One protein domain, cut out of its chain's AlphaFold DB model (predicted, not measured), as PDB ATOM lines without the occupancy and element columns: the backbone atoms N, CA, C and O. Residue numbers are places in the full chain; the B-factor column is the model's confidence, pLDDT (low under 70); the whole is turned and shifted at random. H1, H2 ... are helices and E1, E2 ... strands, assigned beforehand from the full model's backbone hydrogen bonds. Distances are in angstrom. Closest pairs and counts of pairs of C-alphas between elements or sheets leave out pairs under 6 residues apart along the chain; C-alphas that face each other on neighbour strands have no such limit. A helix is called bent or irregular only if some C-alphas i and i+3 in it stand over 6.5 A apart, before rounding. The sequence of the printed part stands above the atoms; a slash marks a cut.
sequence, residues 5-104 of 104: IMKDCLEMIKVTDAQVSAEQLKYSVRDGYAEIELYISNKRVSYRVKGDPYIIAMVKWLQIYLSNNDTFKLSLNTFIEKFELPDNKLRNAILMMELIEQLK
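AT A GLANCE: This is residues 5 to 104 of the 104 residues of an uncharacterized protein of Francisella adeliensis (UniProt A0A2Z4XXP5). A three-stranded sheet makes a wall, with two long helices, H3 and H5, side by side over one of its faces. H1 crosses H3, H4 packs on H5, and the short H2 grazes the sheet beside E3. The 100 printed residues hold five named helices and three named strands, H1 H2 E1 E2 E3 H3 H4 H5, a mixed class; the sheet, E1 E2 E3, is antiparallel. It is compact, radius of gyration of the C-alphas 12.7 A, spanning 38 by 27 by 26 A.

IN THESE COORDINATES: E1 is residues 25 to 30, 16.9 A; E2, 35 to 41, 20.3 A; E3, 44 to 50, 20.5 A. H3 is residues 53 to 67, 21.1 A, and H5 87 to 101, 21.8 A, its C-alpha 101 at (177.647, 206.684, 196.881). H5 is irregular, C-alphas 88 and 91 being 7.5 A apart. H1 is residues 5 to 11, from C-alpha 5 at (193.367, 205.889, 181.428); H2 is 15 to 18, and H4 76 to 83.

HOW THE PARTS SIT: The strands form a meander, each the antiparallel neighbour of the one before, in hairpins E1 and E2 (N 27 to O 38, 2.8 A) and E2 and E3 (N 39 to O 46, 2.8 A). On the same face, H3 is over E3, height over the sheet 8.5 A, and H5 over E1, height 10.5 A: two layers. H3, with residues 54 to 59 alone, touches H5 at a shallow tilt of 30 degrees, the same way, C-alphas 55 and 92 closest at 6.1 A. H1 touches H3 about perpendicular, 88 degrees, C-alphas 9 and 57 closest at 5.1 A. H4 touches H5 at a steep tilt of 65 degrees, opposite ways, C-alphas 76 and 97 closest at 6.7 A. Every O i to N i+4 pair is within hydrogen-bond range in H1, H3 and H4, and 9 of 11 in H5; H2 is too short for one.

THE WHOLE: The C-alphas farthest apart, those of Ala 22 and Asp 87, are 38.1 A apart. The printed part has no cut and no long link. Mean pLDDT of the printed part is 92.1; residues 69 to 73 are under 70.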
ATOM      1  N   ILE A   5     194.344 206.761 180.753       94.81
ATOM      2  CA  ILE A   5     193.367 205.889 181.428       94.81
ATOM      3  C   ILE A   5     192.002 205.882 180.728       94.81
ATOM      4  O   ILE A   5     191.330 204.850 180.680       94.81
ATOM      5  N   MET A   6     191.572 207.019 180.169       95.38
ATOM      6  CA  MET A   6     190.315 207.084 179.431       95.38
ATOM      7  C   MET A   6     190.398 206.336 178.110       95.38
ATOM      8  O   MET A   6     189.459 205.616 177.782       95.38
ATOM      9  N   LYS A   7     191.501 206.484 177.369       96.88
ATOM     10  CA  LYS A   7     191.716 205.750 176.115       96.88
ATOM     11  C   LYS A   7     191.726 204.246 176.376       96.88
ATOM     12  O   LYS A   7     190.947 203.535 175.749       96.88
ATOM     13  N   ASP A   8     192.483 203.803 177.377       97.06
ATOM     14  CA  ASP A   8     192.565 202.396 177.771       97.06
ATOM     15  C   ASP A   8     191.181 201.835 178.119       97.06
ATOM     16  O   ASP A   8     190.783 200.770 177.646       97.06
ATOM     17  N   CYS A   9     190.395 202.576 178.908       97.19
ATOM     18  CA  CYS A   9     189.039 202.157 179.252       97.19
ATOM     19  C   CYS A   9     188.145 202.060 178.014       97.19
ATOM     20  O   CYS A   9     187.420 201.078 177.877       97.19
ATOM     21  N   LEU A  10     188.194 203.043 177.110       96.62
ATOM     22  CA  LEU A  10     187.395 203.041 175.882       96.62
ATOM     23  C   LEU A  10     187.744 201.858 174.968       96.62
ATOM     24  O   LEU A  10     186.841 201.234 174.414       96.62
ATOM     25  N   GLU A  11     189.026 201.511 174.852       97.25
ATOM     26  CA  GLU A  11     189.493 200.364 174.062       97.25
ATOM     27  C   GLU A  11     189.067 199.014 174.663       97.25
ATOM     28  O   GLU A  11     188.842 198.044 173.937       97.25
ATOM     29  N   MET A  12     188.903 198.938 175.986       96.81
ATOM     30  CA  MET A  12     188.495 197.716 176.686       96.81
ATOM     31  C   MET A  12     186.987 197.441 176.657       96.81
ATOM     32  O   MET A  12     186.551 196.413 177.196       96.81
ATOM     33  N   ILE A  13     186.176 198.337 176.092       96.81
ATOM     34  CA  ILE A  13     184.721 198.169 176.033       96.81
ATOM     35  C   ILE A  13     184.376 196.971 175.153       96.81
ATOM     36  O   ILE A  13     184.818 196.849 174.012       96.81
ATOM     37  N   LYS A  14     183.530 196.086 175.680       96.50
ATOM     38  CA  LYS A  14     183.044 194.905 174.964       96.50
ATOM     39  C   LYS A  14     181.528 194.867 174.985       96.50
ATOM     40  O   LYS A  14     180.895 195.272 175.952       96.50
ATOM     41  N   VAL A  15     180.935 194.256 173.961       93.25
ATOM     42  CA  VAL A  15     179.479 194.013 173.906       93.25
ATOM     43  C   VAL A  15     178.988 193.242 175.140       93.25
ATOM     44  O   VAL A  15     177.880 193.465 175.626       93.25
ATOM     45  N   THR A  16     179.828 192.363 175.691       94.56
ATOM     46  CA  THR A  16     179.535 191.591 176.904       94.56
ATOM     47  C   THR A  16     179.366 192.450 178.154       94.56
ATOM     48  O   THR A  16     178.672 192.018 179.069       94.56
ATOM     49  N   ASP A  17     179.929 193.663 178.194       95.81
ATOM     50  CA  ASP A  17     179.778 194.574 179.334       95.81
ATOM     51  C   ASP A  17     178.315 195.007 179.531       95.81
ATOM     52  O   ASP A  17     177.893 195.257 180.657       95.81
ATOM     53  N   ALA A  18     177.515 195.031 178.457       95.44
ATOM     54  CA  ALA A  18     176.103 195.424 178.487       95.44
ATOM     55  C   ALA A  18     175.120 194.253 178.655       95.44
ATOM     56  O   ALA A  18     173.903 194.460 178.768       95.44
ATOM     57  N   GLN A  19     175.617 193.014 178.662       95.69
ATOM     58  CA  GLN A  19     174.788 191.844 178.929       95.69
ATOM     59  C   GLN A  19     174.456 191.832 180.416       95.69
ATOM     60  O   GLN A  19     175.374 191.829 181.229       95.69
ATOM     61  N   VAL A  20     173.176 191.757 180.786       95.19
ATOM     62  CA  VAL A  20     172.685 191.746 182.181       95.19
ATOM     63  C   VAL A  20     172.052 190.388 182.492       95.19
ATOM     64  O   VAL A  20     171.387 189.809 181.640       95.19
ATOM     65  N   SER A  21     172.289 189.865 183.695       92.31
ATOM     66  CA  SER A  21     171.783 188.578 184.173       92.31
ATOM     67  C   SER A  21     170.775 188.826 185.282       92.31
ATOM     68  O   SER A  21     170.934 189.783 186.037       92.31
ATOM     69  N   ALA A  22     169.784 187.946 185.421       91.94
ATOM     70  CA  ALA A  22     168.689 188.108 186.383       91.94
ATOM     71  C   ALA A  22     169.150 188.272 187.846       91.94
ATOM     72  O   ALA A  22     168.460 188.891 188.643       91.94
ATOM     73  N   GLU A  23     170.327 187.743 188.186       94.69
ATOM     74  CA  GLU A  23     170.916 187.782 189.531       94.69
ATOM     75  C   GLU A  23     171.535 189.145 189.903       94.69
ATOM     76  O   GLU A  23     171.959 189.325 191.042       94.69
ATOM     77  N   GLN A  24     171.677 190.078 188.953       95.69
ATOM     78  CA  GLN A  24     172.350 191.356 189.198       95.69
ATOM     79  C   GLN A  24     171.393 192.407 189.765       95.69
ATOM     80  O   GLN A  24     170.332 192.669 189.197       95.69
ATOM     81  N   LEU A  25     171.816 193.072 190.840       95.44
ATOM     82  CA  LEU A  25     171.138 194.242 191.391       95.44
ATOM     83  C   LEU A  25     171.444 195.473 190.538       95.44
ATOM     84  O   LEU A  25     172.595 195.692 190.160       95.44
ATOM     85  N   LYS A  26     170.410 196.264 190.238       96.50
ATOM     86  CA  LYS A  26     170.516 197.491 189.442       96.50
ATOM     87  C   LYS A  26     170.740 198.704 190.346       96.50
ATOM     88  O   LYS A  26     169.950 198.950 191.251       96.50
ATOM     89  N   TYR A  27     171.733 199.505 189.989       96.88
ATOM     90  CA  TYR A  27     172.000 200.849 190.488       96.88
ATOM     91  C   TYR A  27     171.926 201.807 189.306       96.88
ATOM     92  O   TYR A  27     172.339 201.458 188.197       96.88
ATOM     93  N   SER A  28     171.365 202.997 189.495       96.94
ATOM     94  CA  SER A  28     171.240 203.935 188.383       96.94
ATOM     95  C   SER A  28     171.213 205.377 188.831       96.94
ATOM     96  O   SER A  28     170.524 205.732 189.788       96.94
ATOM     97  N   VAL A  29     171.883 206.205 188.043       97.38
ATOM     98  CA  VAL A  29     171.863 207.659 188.155       97.38
ATOM     99  C   VAL A  29     171.593 208.252 186.785       97.38
ATOM    100  O   VAL A  29     171.958 207.681 185.754       97.38
ATOM    101  N   ARG A  30     170.928 209.402 186.762       96.75
ATOM    102  CA  ARG A  30     170.646 210.120 185.525       96.75
ATOM    103  C   ARG A  30     170.591 211.613 185.775       96.75
ATOM    104  O   ARG A  30     170.099 212.052 186.812       96.75
ATOM    105  N   ASP A  31     170.992 212.366 184.769       93.31
ATOM    106  CA  ASP A  31     170.719 213.790 184.652       93.31
ATOM    107  C   ASP A  31     170.066 214.080 183.282       93.31
ATOM    108  O   ASP A  31     169.643 213.173 182.562       93.31
ATOM    109  N   GLY A  32     169.929 215.356 182.910       91.44
ATOM    110  CA  GLY A  32     169.357 215.742 181.613       91.44
ATOM    111  C   GLY A  32     170.220 215.398 180.387       91.44
ATOM    112  O   GLY A  32     169.768 215.591 179.261       91.44
ATOM    113  N   TYR A  33     171.449 214.917 180.581       92.38
ATOM    114  CA  TYR A  33     172.463 214.716 179.542       92.38
ATOM    115  C   TYR A  33     173.014 213.288 179.490       92.38
ATOM    116  O   TYR A  33     173.524 212.875 178.446       92.38
ATOM    117  N   ALA A  34     172.941 212.550 180.594       95.50
ATOM    118  CA  ALA A  34     173.493 211.220 180.731       95.50
ATOM    119  C   ALA A  34     172.640 210.331 181.646       95.50
ATOM    120  O   ALA A  34     171.981 210.789 182.575       95.50
ATOM    121  N   GLU A  35     172.699 209.032 181.392       97.81
ATOM    122  CA  GLU A  35     172.095 207.988 182.209       97.81
ATOM    123  C   GLU A  35     173.091 206.839 182.330       97.81
ATOM    124  O   GLU A  35     173.637 206.369 181.326       97.81
ATOM    125  N   ILE A  36     173.339 206.411 183.564       98.00
ATOM    126  CA  ILE A  36     174.189 205.270 183.880       98.00
ATOM    127  C   ILE A  36     173.332 204.231 184.586       98.00
ATOM    128  O   ILE A  36     172.709 204.511 185.610       98.00
ATOM    129  N   GLU A  37     173.358 203.011 184.070       97.94
ATOM    130  CA  GLU A  37     172.837 201.826 184.733       97.94
ATOM    131  C   GLU A  37     174.005 200.886 185.024       97.94
ATOM    132  O   GLU A  37     174.731 200.482 184.114       97.94
ATOM    133  N   LEU A  38     174.182 200.517 186.288       97.38
ATOM    134  CA  LEU A  38     175.189 199.573 186.748       97.38
ATOM    135  C   LEU A  38     174.494 198.362 187.368       97.38
ATOM    136  O   LEU A  38     173.539 198.495 188.125       97.38
ATOM    137  N   TYR A  39     174.971 197.172 187.038       96.88
ATOM    138  CA  TYR A  39     174.375 195.903 187.429       96.88
ATOM    139  C   TYR A  39     175.435 195.047 188.114       96.88
ATOM    140  O   TYR A  39     176.429 194.683 187.485       96.88
ATOM    141  N   ILE A  40     175.239 194.701 189.385       94.12
ATOM    142  CA  ILE A  40     176.261 194.027 190.200       94.12
ATOM    143  C   ILE A  40     175.726 192.702 190.737       94.12
ATOM    144  O   ILE A  40     174.625 192.633 191.279       94.12
ATOM    145  N   SER A  41     176.521 191.643 190.596       92.44
ATOM    146  CA  SER A  41     176.383 190.391 191.342       92.44
ATOM    147  C   SER A  41     177.765 189.878 191.742       92.44
ATOM    148  O   SER A  41     178.780 190.345 191.227       92.44
ATOM    149  N   ASN A  42     177.817 188.848 192.590       87.81
ATOM    150  CA  ASN A  42     179.079 188.226 193.020       87.81
ATOM    151  C   ASN A  42     179.919 187.650 191.864       87.81
ATOM    152  O   ASN A  42     181.090 187.340 192.054       87.81
ATOM    153  N   LYS A  43     179.318 187.437 190.686       89.75
ATOM    154  CA  LYS A  43     179.991 186.831 189.531       89.75
ATOM    155  C   LYS A  43     180.500 187.865 188.533       89.75
ATOM    156  O   LYS A  43     181.431 187.561 187.795       89.75
ATOM    157  N   ARG A  44     179.836 189.023 188.423       92.00
ATOM    158  CA  ARG A  44     180.151 190.017 187.391       92.00
ATOM    159  C   ARG A  44     179.509 191.378 187.634       92.00
ATOM    160  O   ARG A  44     178.436 191.494 188.230       92.00
ATOM    161  N   VAL A  45     180.123 192.380 187.014       94.81
ATOM    162  CA  VAL A  45     179.598 193.738 186.890       94.81
ATOM    163  C   VAL A  45     179.318 194.035 185.419       94.81
ATOM    164  O   VAL A  45     180.188 193.855 184.565       94.81
ATOM    165  N   SER A  46     178.100 194.487 185.138       97.12
ATOM    166  CA  SER A  46     177.638 194.891 183.808       97.12
ATOM    167  C   SER A  46     177.137 196.326 183.860       97.12
ATOM    168  O   SER A  46     176.707 196.786 184.915       97.12
ATOM    169  N   TYR A  47     177.150 197.041 182.742       97.75
ATOM    170  CA  TYR A  47     176.673 198.418 182.704       97.75
ATOM    171  C   TYR A  47     176.027 198.783 181.371       97.75
ATOM    172  O   TYR A  47     176.291 198.186 180.330       97.75
ATOM    173  N   ARG A  48     175.186 199.813 181.406       97.56
ATOM    174  CA  ARG A  48     174.657 200.501 180.230       97.56
ATOM    175  C   ARG A  48     174.788 201.989 180.461       97.56
ATOM    176  O   ARG A  48     174.530 202.478 181.555       97.56
ATOM    177  N   VAL A  49     175.220 202.700 179.431       97.00
ATOM    178  CA  VAL A  49     175.473 204.132 179.524       97.00
ATOM    179  C   VAL A  49     174.895 204.814 178.302       97.00
ATOM    180  O   VAL A  49     175.181 204.430 177.167       97.00
ATOM    181  N   LYS A  50     174.118 205.861 178.547       96.50
ATOM    182  CA  LYS A  50     173.760 206.866 177.554       96.50
ATOM    183  C   LYS A  50     174.466 208.151 177.955       96.50
ATOM    184  O   LYS A  50     174.186 208.689 179.015       96.50
ATOM    185  N   GLY A  51     175.389 208.640 177.138       94.75
ATOM    186  CA  GLY A  51     176.157 209.835 177.466       94.75
ATOM    187  C   GLY A  51     177.372 210.002 176.566       94.75
ATOM    188  O   GLY A  51     177.475 209.360 175.522       94.75
ATOM    189  N   ASP A  52     178.279 210.888 176.964       94.75
ATOM    190  CA  ASP A  52     179.504 211.153 176.211       94.75
ATOM    191  C   ASP A  52     180.615 210.121 176.511       94.75
ATOM    192  O   ASP A  52     180.521 209.362 177.477       94.75
ATOM    193  N   PRO A  53     181.706 210.075 175.726       95.50
ATOM    194  CA  PRO A  53     182.734 209.061 175.948       95.50
ATOM    195  C   PRO A  53     183.482 209.193 177.285       95.50
ATOM    196  O   PRO A  53     184.031 208.201 177.751       95.50
ATOM    197  N   TYR A  54     183.480 210.369 177.938       95.88
ATOM    198  CA  TYR A  54     184.080 210.503 179.272       95.88
ATOM    199  C   TYR A  54     183.308 209.634 180.265       95.88
ATOM    200  O   TYR A  54     183.912 208.872 181.016       95.88
ATOM    201  N   ILE A  55     181.974 209.714 180.254       95.94
ATOM    202  CA  ILE A  55     181.156 208.953 181.200       95.94
ATOM    203  C   ILE A  55     181.214 207.449 180.922       95.94
ATOM    204  O   ILE A  55     181.313 206.658 181.855       95.94
ATOM    205  N   ILE A  56     181.269 207.052 179.647       96.88
ATOM    206  CA  ILE A  56     181.434 205.647 179.260       96.88
ATOM    207  C   ILE A  56     182.770 205.099 179.792       96.88
ATOM    208  O   ILE A  56     182.788 204.051 180.437       96.88
ATOM    209  N   ALA A  57     183.874 205.824 179.581       97.19
ATOM    210  CA  ALA A  57     185.193 205.425 180.068       97.19
ATOM    211  C   ALA A  57     185.233 205.306 181.600       97.19
ATOM    212  O   ALA A  57     185.759 204.333 182.138       97.19
ATOM    213  N   MET A  58     184.633 206.265 182.311       96.31
ATOM    214  CA  MET A  58     184.586 206.267 183.776       96.31
ATOM    215  C   MET A  58     183.757 205.108 184.344       96.31
ATOM    216  O   MET A  58     184.153 204.503 185.340       96.31
ATOM    217  N   VAL A  59     182.642 204.744 183.704       96.75
ATOM    218  CA  VAL A  59     181.843 203.573 184.104       96.75
ATOM    219  C   VAL A  59     182.575 202.268 183.794       96.75
ATOM    220  O   VAL A  59     182.545 201.348 184.611       96.75
ATOM    221  N   LYS A  60     183.291 202.186 182.667       97.19
ATOM    222  CA  LYS A  60     184.143 201.031 182.358       97.19
ATOM    223  C   LYS A  60     185.252 200.858 183.395       97.19
ATOM    224  O   LYS A  60     185.472 199.751 183.883       97.19
ATOM    225  N   TRP A  61     185.903 201.948 183.787       95.50
ATOM    226  CA  TRP A  61     186.868 201.924 184.880       95.50
ATOM    227  C   TRP A  61     186.231 201.421 186.184       95.50
ATOM    228  O   TRP A  61     186.786 200.538 186.836       95.50
ATOM    229  N   LEU A  62     185.040 201.924 186.530       93.81
ATOM    230  CA  LEU A  62     184.310 201.509 187.728       93.81
ATOM    231  C   LEU A  62     183.962 200.013 187.701       93.81
ATOM    232  O   LEU A  62     184.127 199.329 188.707       93.81
ATOM    233  N   GLN A  63     183.531 199.486 186.551       94.62
ATOM    234  CA  GLN A  63     183.281 198.054 186.356       94.62
ATOM    235  C   GLN A  63     184.532 197.217 186.663       94.62
ATOM    236  O   GLN A  63     184.440 196.209 187.367       94.62
ATOM    237  N   ILE A  64     185.695 197.625 186.142       93.12
ATOM    238  CA  ILE A  64     186.973 196.934 186.373       93.12
ATOM    239  C   ILE A  64     187.349 197.007 187.857       93.12
ATOM    240  O   ILE A  64     187.669 195.984 188.456       93.12
ATOM    241  N   TYR A  65     187.254 198.195 188.455       89.62
ATOM    242  CA  TYR A  65     187.574 198.431 189.863       89.62
ATOM    243  C   TYR A  65     186.739 197.547 190.799       89.62
ATOM    244  O   TYR A  65     187.276 196.841 191.649       89.62
ATOM    245  N   LEU A  66     185.421 197.514 190.585       89.25
ATOM    246  CA  LEU A  66     184.494 196.682 191.352       89.25
ATOM    247  C   LEU A  66     184.765 195.185 191.204       89.25
ATOM    248  O   LEU A  66     184.593 194.428 192.156       89.25
ATOM    249  N   SER A  67     185.199 194.751 190.021       84.69
ATOM    250  CA  SER A  67     185.502 193.338 189.767       84.69
ATOM    251  C   SER A  67     186.729 192.851 190.548       84.69
ATOM    252  O   SER A  67     186.862 191.651 190.778       84.69
ATOM    253  N   ASN A  68     187.595 193.767 190.994       81.88
ATOM    254  CA  ASN A  68     188.786 193.450 191.779       81.88
ATOM    255  C   ASN A  68     188.536 193.438 193.302       81.88
ATOM    256  O   ASN A  68     189.476 193.208 194.057       81.88
ATOM    257  N   ASN A  69     187.286 193.617 193.766       67.12
ATOM    258  CA  ASN A  69     186.896 193.660 195.190       67.12
ATOM    259  C   ASN A  69     187.617 194.736 196.032       67.12
ATOM    260  O   ASN A  69     187.736 194.602 197.253       67.12
ATOM    261  N   ASP A  70     188.068 195.822 195.408       64.69
ATOM    262  CA  ASP A  70     188.712 196.919 196.124       64.69
ATOM    263  C   ASP A  70     187.689 197.740 196.929       64.69
ATOM    264  O   ASP A  70     186.600 198.080 196.463       64.69
ATOM    265  N   THR A  71     188.039 198.092 198.170       62.97
ATOM    266  CA  THR A  71     187.169 198.895 199.045       62.97
ATOM    267  C   THR A  71     187.068 200.336 198.526       62.97
ATOM    268  O   THR A  71     188.070 200.949 198.154       62.97
ATOM    269  N   PHE A  72     185.866 200.923 198.513       65.81
ATOM    270  CA  PHE A  72     185.652 202.294 198.033       65.81
ATOM    271  C   PHE A  72     186.211 203.354 198.986       65.81
ATOM    272  O   PHE A  72     185.616 203.650 200.023       65.81
ATOM    273  N   LYS A  73     187.298 204.019 198.582       67.12
ATOM    274  CA  LYS A  73     187.704 205.326 199.122       67.12
ATOM    275  C   LYS A  73     188.213 206.235 198.003       67.12
ATOM    276  O   LYS A  73     189.413 206.391 197.821       67.12
ATOM    277  N   LEU A  74     187.291 206.850 197.265       73.25
ATOM    278  CA  LEU A  74     187.598 207.934 196.328       73.25
ATOM    279  C   LEU A  74     186.828 209.190 196.720       73.25
ATOM    280  O   LEU A  74     185.640 209.124 197.037       73.25
ATOM    281  N   SER A  75     187.521 210.326 196.715       83.81
ATOM    282  CA  SER A  75     186.911 211.653 196.775       83.81
ATOM    283  C   SER A  75     186.739 212.203 195.360       83.81
ATOM    284  O   SER A  75     187.461 211.807 194.440       83.81
ATOM    285  N   LEU A  76     185.828 213.163 195.190       86.06
ATOM    286  CA  LEU A  76     185.618 213.837 193.908       86.06
ATOM    287  C   LEU A  76     186.928 214.408 193.331       86.06
ATOM    288  O   LEU A  76     187.209 214.200 192.157       86.06
ATOM    289  N   ASN A  77     187.763 215.051 194.156       88.06
ATOM    290  CA  ASN A  77     189.032 215.631 193.700       88.06
ATOM    291  C   ASN A  77     189.996 214.554 193.195       88.06
ATOM    292  O   ASN A  77     190.502 214.664 192.084       88.06
ATOM    293  N   THR A  78     190.168 213.465 193.954       88.56
ATOM    294  CA  THR A  78     191.019 212.347 193.511       88.56
ATOM    295  C   THR A  78     190.502 211.704 192.228       88.56
ATOM    296  O   THR A  78     191.287 211.231 191.414       88.56
ATOM    297  N   PHE A  79     189.185 211.703 192.016       89.56
ATOM    298  CA  PHE A  79     188.573 211.193 190.798       89.56
ATOM    299  C   PHE A  79     188.831 212.122 189.600       89.56
ATOM    300  O   PHE A  79     189.231 211.653 188.538       89.56
ATOM    301  N   ILE A  80     188.673 213.437 189.779       92.00
ATOM    302  CA  ILE A  80     188.973 214.449 188.752       92.00
ATOM    303  C   ILE A  80     190.442 214.380 188.334       92.00
ATOM    304  O   ILE A  80     190.727 214.326 187.139       92.00
ATOM    305  N   GLU A  81     191.354 214.330 189.306       92.12
ATOM    306  CA  GLU A  81     192.795 214.209 189.073       92.12
ATOM    307  C   GLU A  81     193.131 212.902 188.351       92.12
ATOM    308  O   GLU A  81     193.843 212.914 187.353       92.12
ATOM    309  N   LYS A  82     192.554 211.777 188.795       90.94
ATOM    310  CA  LYS A  82     192.796 210.454 188.202       90.94
ATOM    311  C   LYS A  82     192.462 210.393 186.715       90.94
ATOM    312  O   LYS A  82     193.159 209.715 185.968       90.94
ATOM    313  N   PHE A  83     191.370 211.031 186.304       93.06
ATOM    314  CA  PHE A  83     190.926 211.034 184.911       93.06
ATOM    315  C   PHE A  83     191.406 212.257 184.125       93.06
ATOM    316  O   PHE A  83     191.117 212.335 182.929       93.06
ATOM    317  N   GLU A  84     192.131 213.178 184.770       94.06
ATOM    318  CA  GLU A  84     192.545 214.475 184.219       94.06
ATOM    319  C   GLU A  84     191.366 215.198 183.546       94.06
ATOM    320  O   GLU A  84     191.423 215.615 182.384       94.06
ATOM    321  N   LEU A  85     190.231 215.268 184.253       93.31
ATOM    322  CA  LEU A  85     189.003 215.792 183.665       93.31
ATOM    323  C   LEU A  85     189.134 217.297 183.396       93.31
ATOM    324  O   LEU A  85     189.465 218.049 184.311       93.31
ATOM    325  N   PRO A  86     188.802 217.767 182.181       92.38
ATOM    326  CA  PRO A  86     188.683 219.196 181.937       92.38
ATOM    327  C   PRO A  86     187.474 219.765 182.694       92.38
ATOM    328  O   PRO A  86     186.474 219.069 182.891       92.38
ATOM    329  N   ASP A  87     187.521 221.052 183.045       89.12
ATOM    330  CA  ASP A  87     186.491 221.727 183.856       89.12
ATOM    331  C   ASP A  87     185.066 221.541 183.312       89.12
ATOM    332  O   ASP A  87     184.108 221.324 184.057       89.12
ATOM    333  N   ASN A  88     184.913 221.536 181.985       89.81
ATOM    334  CA  ASN A  88     183.624 221.339 181.319       89.81
ATOM    335  C   ASN A  88     183.062 219.903 181.425       89.81
ATOM    336  O   ASN A  88     181.984 219.627 180.894       89.81
ATOM    337  N   LYS A  89     183.773 218.985 182.089       93.38
ATOM    338  CA  LYS A  89     183.355 217.605 182.381       93.38
ATOM    339  C   LYS A  89     183.142 217.336 183.868       93.38
ATOM    340  O   LYS A  89     182.800 216.208 184.219       93.38
ATOM    341  N   LEU A  90     183.214 218.363 184.721       92.44
ATOM    342  CA  LEU A  90     182.956 218.246 186.160       92.44
ATOM    343  C   LEU A  90     181.589 217.614 186.470       92.44
ATOM    344  O   LEU A  90     181.481 216.779 187.364       92.44
ATOM    345  N   ARG A  91     180.554 217.942 185.685       94.25
ATOM    346  CA  ARG A  91     179.218 217.336 185.818       94.25
ATOM    347  C   ARG A  91     179.264 215.808 185.744       94.25
ATOM    348  O   ARG A  91     178.621 215.140 186.544       94.25
ATOM    349  N   ASN A  92     180.046 215.255 184.815       95.06
ATOM    350  CA  ASN A  92     180.152 213.806 184.671       95.06
ATOM    351  C   ASN A  92     180.838 213.184 185.900       95.06
ATOM    352  O   ASN A  92     180.459 212.091 186.305       95.06
ATOM    353  N   ALA A  93     181.806 213.876 186.514       94.06
ATOM    354  CA  ALA A  93     182.434 213.430 187.758       94.06
ATOM    355  C   ALA A  93     181.434 213.404 188.922       94.06
ATOM    356  O   ALA A  93     181.383 212.424 189.656       94.06
ATOM    357  N   ILE A  94     180.604 214.443 189.053       94.56
ATOM    358  CA  ILE A  94     179.553 214.512 190.080       94.56
ATOM    359  C   ILE A  94     178.575 213.343 189.923       94.56
ATOM    360  O   ILE A  94     178.346 212.613 190.881       94.56
ATOM    361  N   LEU A  95     178.081 213.101 188.705       95.56
ATOM    362  CA  LEU A  95     177.154 211.999 188.437       95.56
ATOM    363  C   LEU A  95     177.782 210.624 188.744       95.56
ATOM    364  O   LEU A  95     177.122 209.738 189.283       95.56
ATOM    365  N   MET A  96     179.079 210.447 188.464       95.38
ATOM    366  CA  MET A  96     179.817 209.242 188.865       95.38
ATOM    367  C   MET A  96     179.927 209.102 190.387       95.38
ATOM    368  O   MET A  96     179.807 207.990 190.897       95.38
ATOM    369  N   MET A  97     180.139 210.199 191.114       93.19
ATOM    370  CA  MET A  97     180.200 210.171 192.576       93.19
ATOM    371  C   MET A  97     178.852 209.799 193.192       93.19
ATOM    372  O   MET A  97     178.829 208.963 194.089       93.19
ATOM    373  N   GLU A  98     177.744 210.330 192.668       94.69
ATOM    374  CA  GLU A  98     176.394 209.935 193.092       94.69
ATOM    375  C   GLU A  98     176.170 208.428 192.913       94.69
ATOM    376  O   GLU A  98     175.653 207.761 193.809       94.69
ATOM    377  N   LEU A  99     176.609 207.861 191.781       94.44
ATOM    378  CA  LEU A  99     176.526 206.418 191.554       94.44
ATOM    379  C   LEU A  99     177.366 205.645 192.570       94.44
ATOM    380  O   LEU A  99     176.890 204.671 193.139       94.44
ATOM    381  N   ILE A 100     178.607 206.076 192.806       91.56
ATOM    382  CA  ILE A 100     179.526 205.442 193.759       91.56
ATOM    383  C   ILE A 100     178.974 205.494 195.189       91.56
ATOM    384  O   ILE A 100     179.157 204.549 195.951       91.56
ATOM    385  N   GLU A 101     178.289 206.570 195.570       90.12
ATOM    386  CA  GLU A 101     177.647 206.684 196.881       90.12
ATOM    387  C   GLU A 101     176.504 205.684 197.071       90.12
ATOM    388  O   GLU A 101     176.365 205.157 198.170       90.12
ATOM    389  N   GLN A 102     175.754 205.346 196.015       91.75
ATOM    390  CA  GLN A 102     174.723 204.297 196.070       91.75
ATOM    391  C   GLN A 102     175.295 202.880 196.258       91.75
ATOM    392  O   GLN A 102     174.538 201.960 196.567       91.75
ATOM    393  N   LEU A 103     176.600 202.686 196.035       87.19
ATOM    394  CA  LEU A 103     177.281 201.392 196.173       87.19
ATOM    395  C   LEU A 103     177.844 201.139 197.582       87.19
ATOM    396  O   LEU A 103     178.367 200.051 197.822       87.19
ATOM    397  N   LYS A 104     177.793 202.137 198.472       76.75
ATOM    398  CA  LYS A 104     178.227 202.031 199.874       76.75
ATOM    399  C   LYS A 104     177.126 201.444 200.750       76.75
ATOM    400  O   LYS A 104     177.498 200.691 201.676       76.75
TER     401      LYS A 104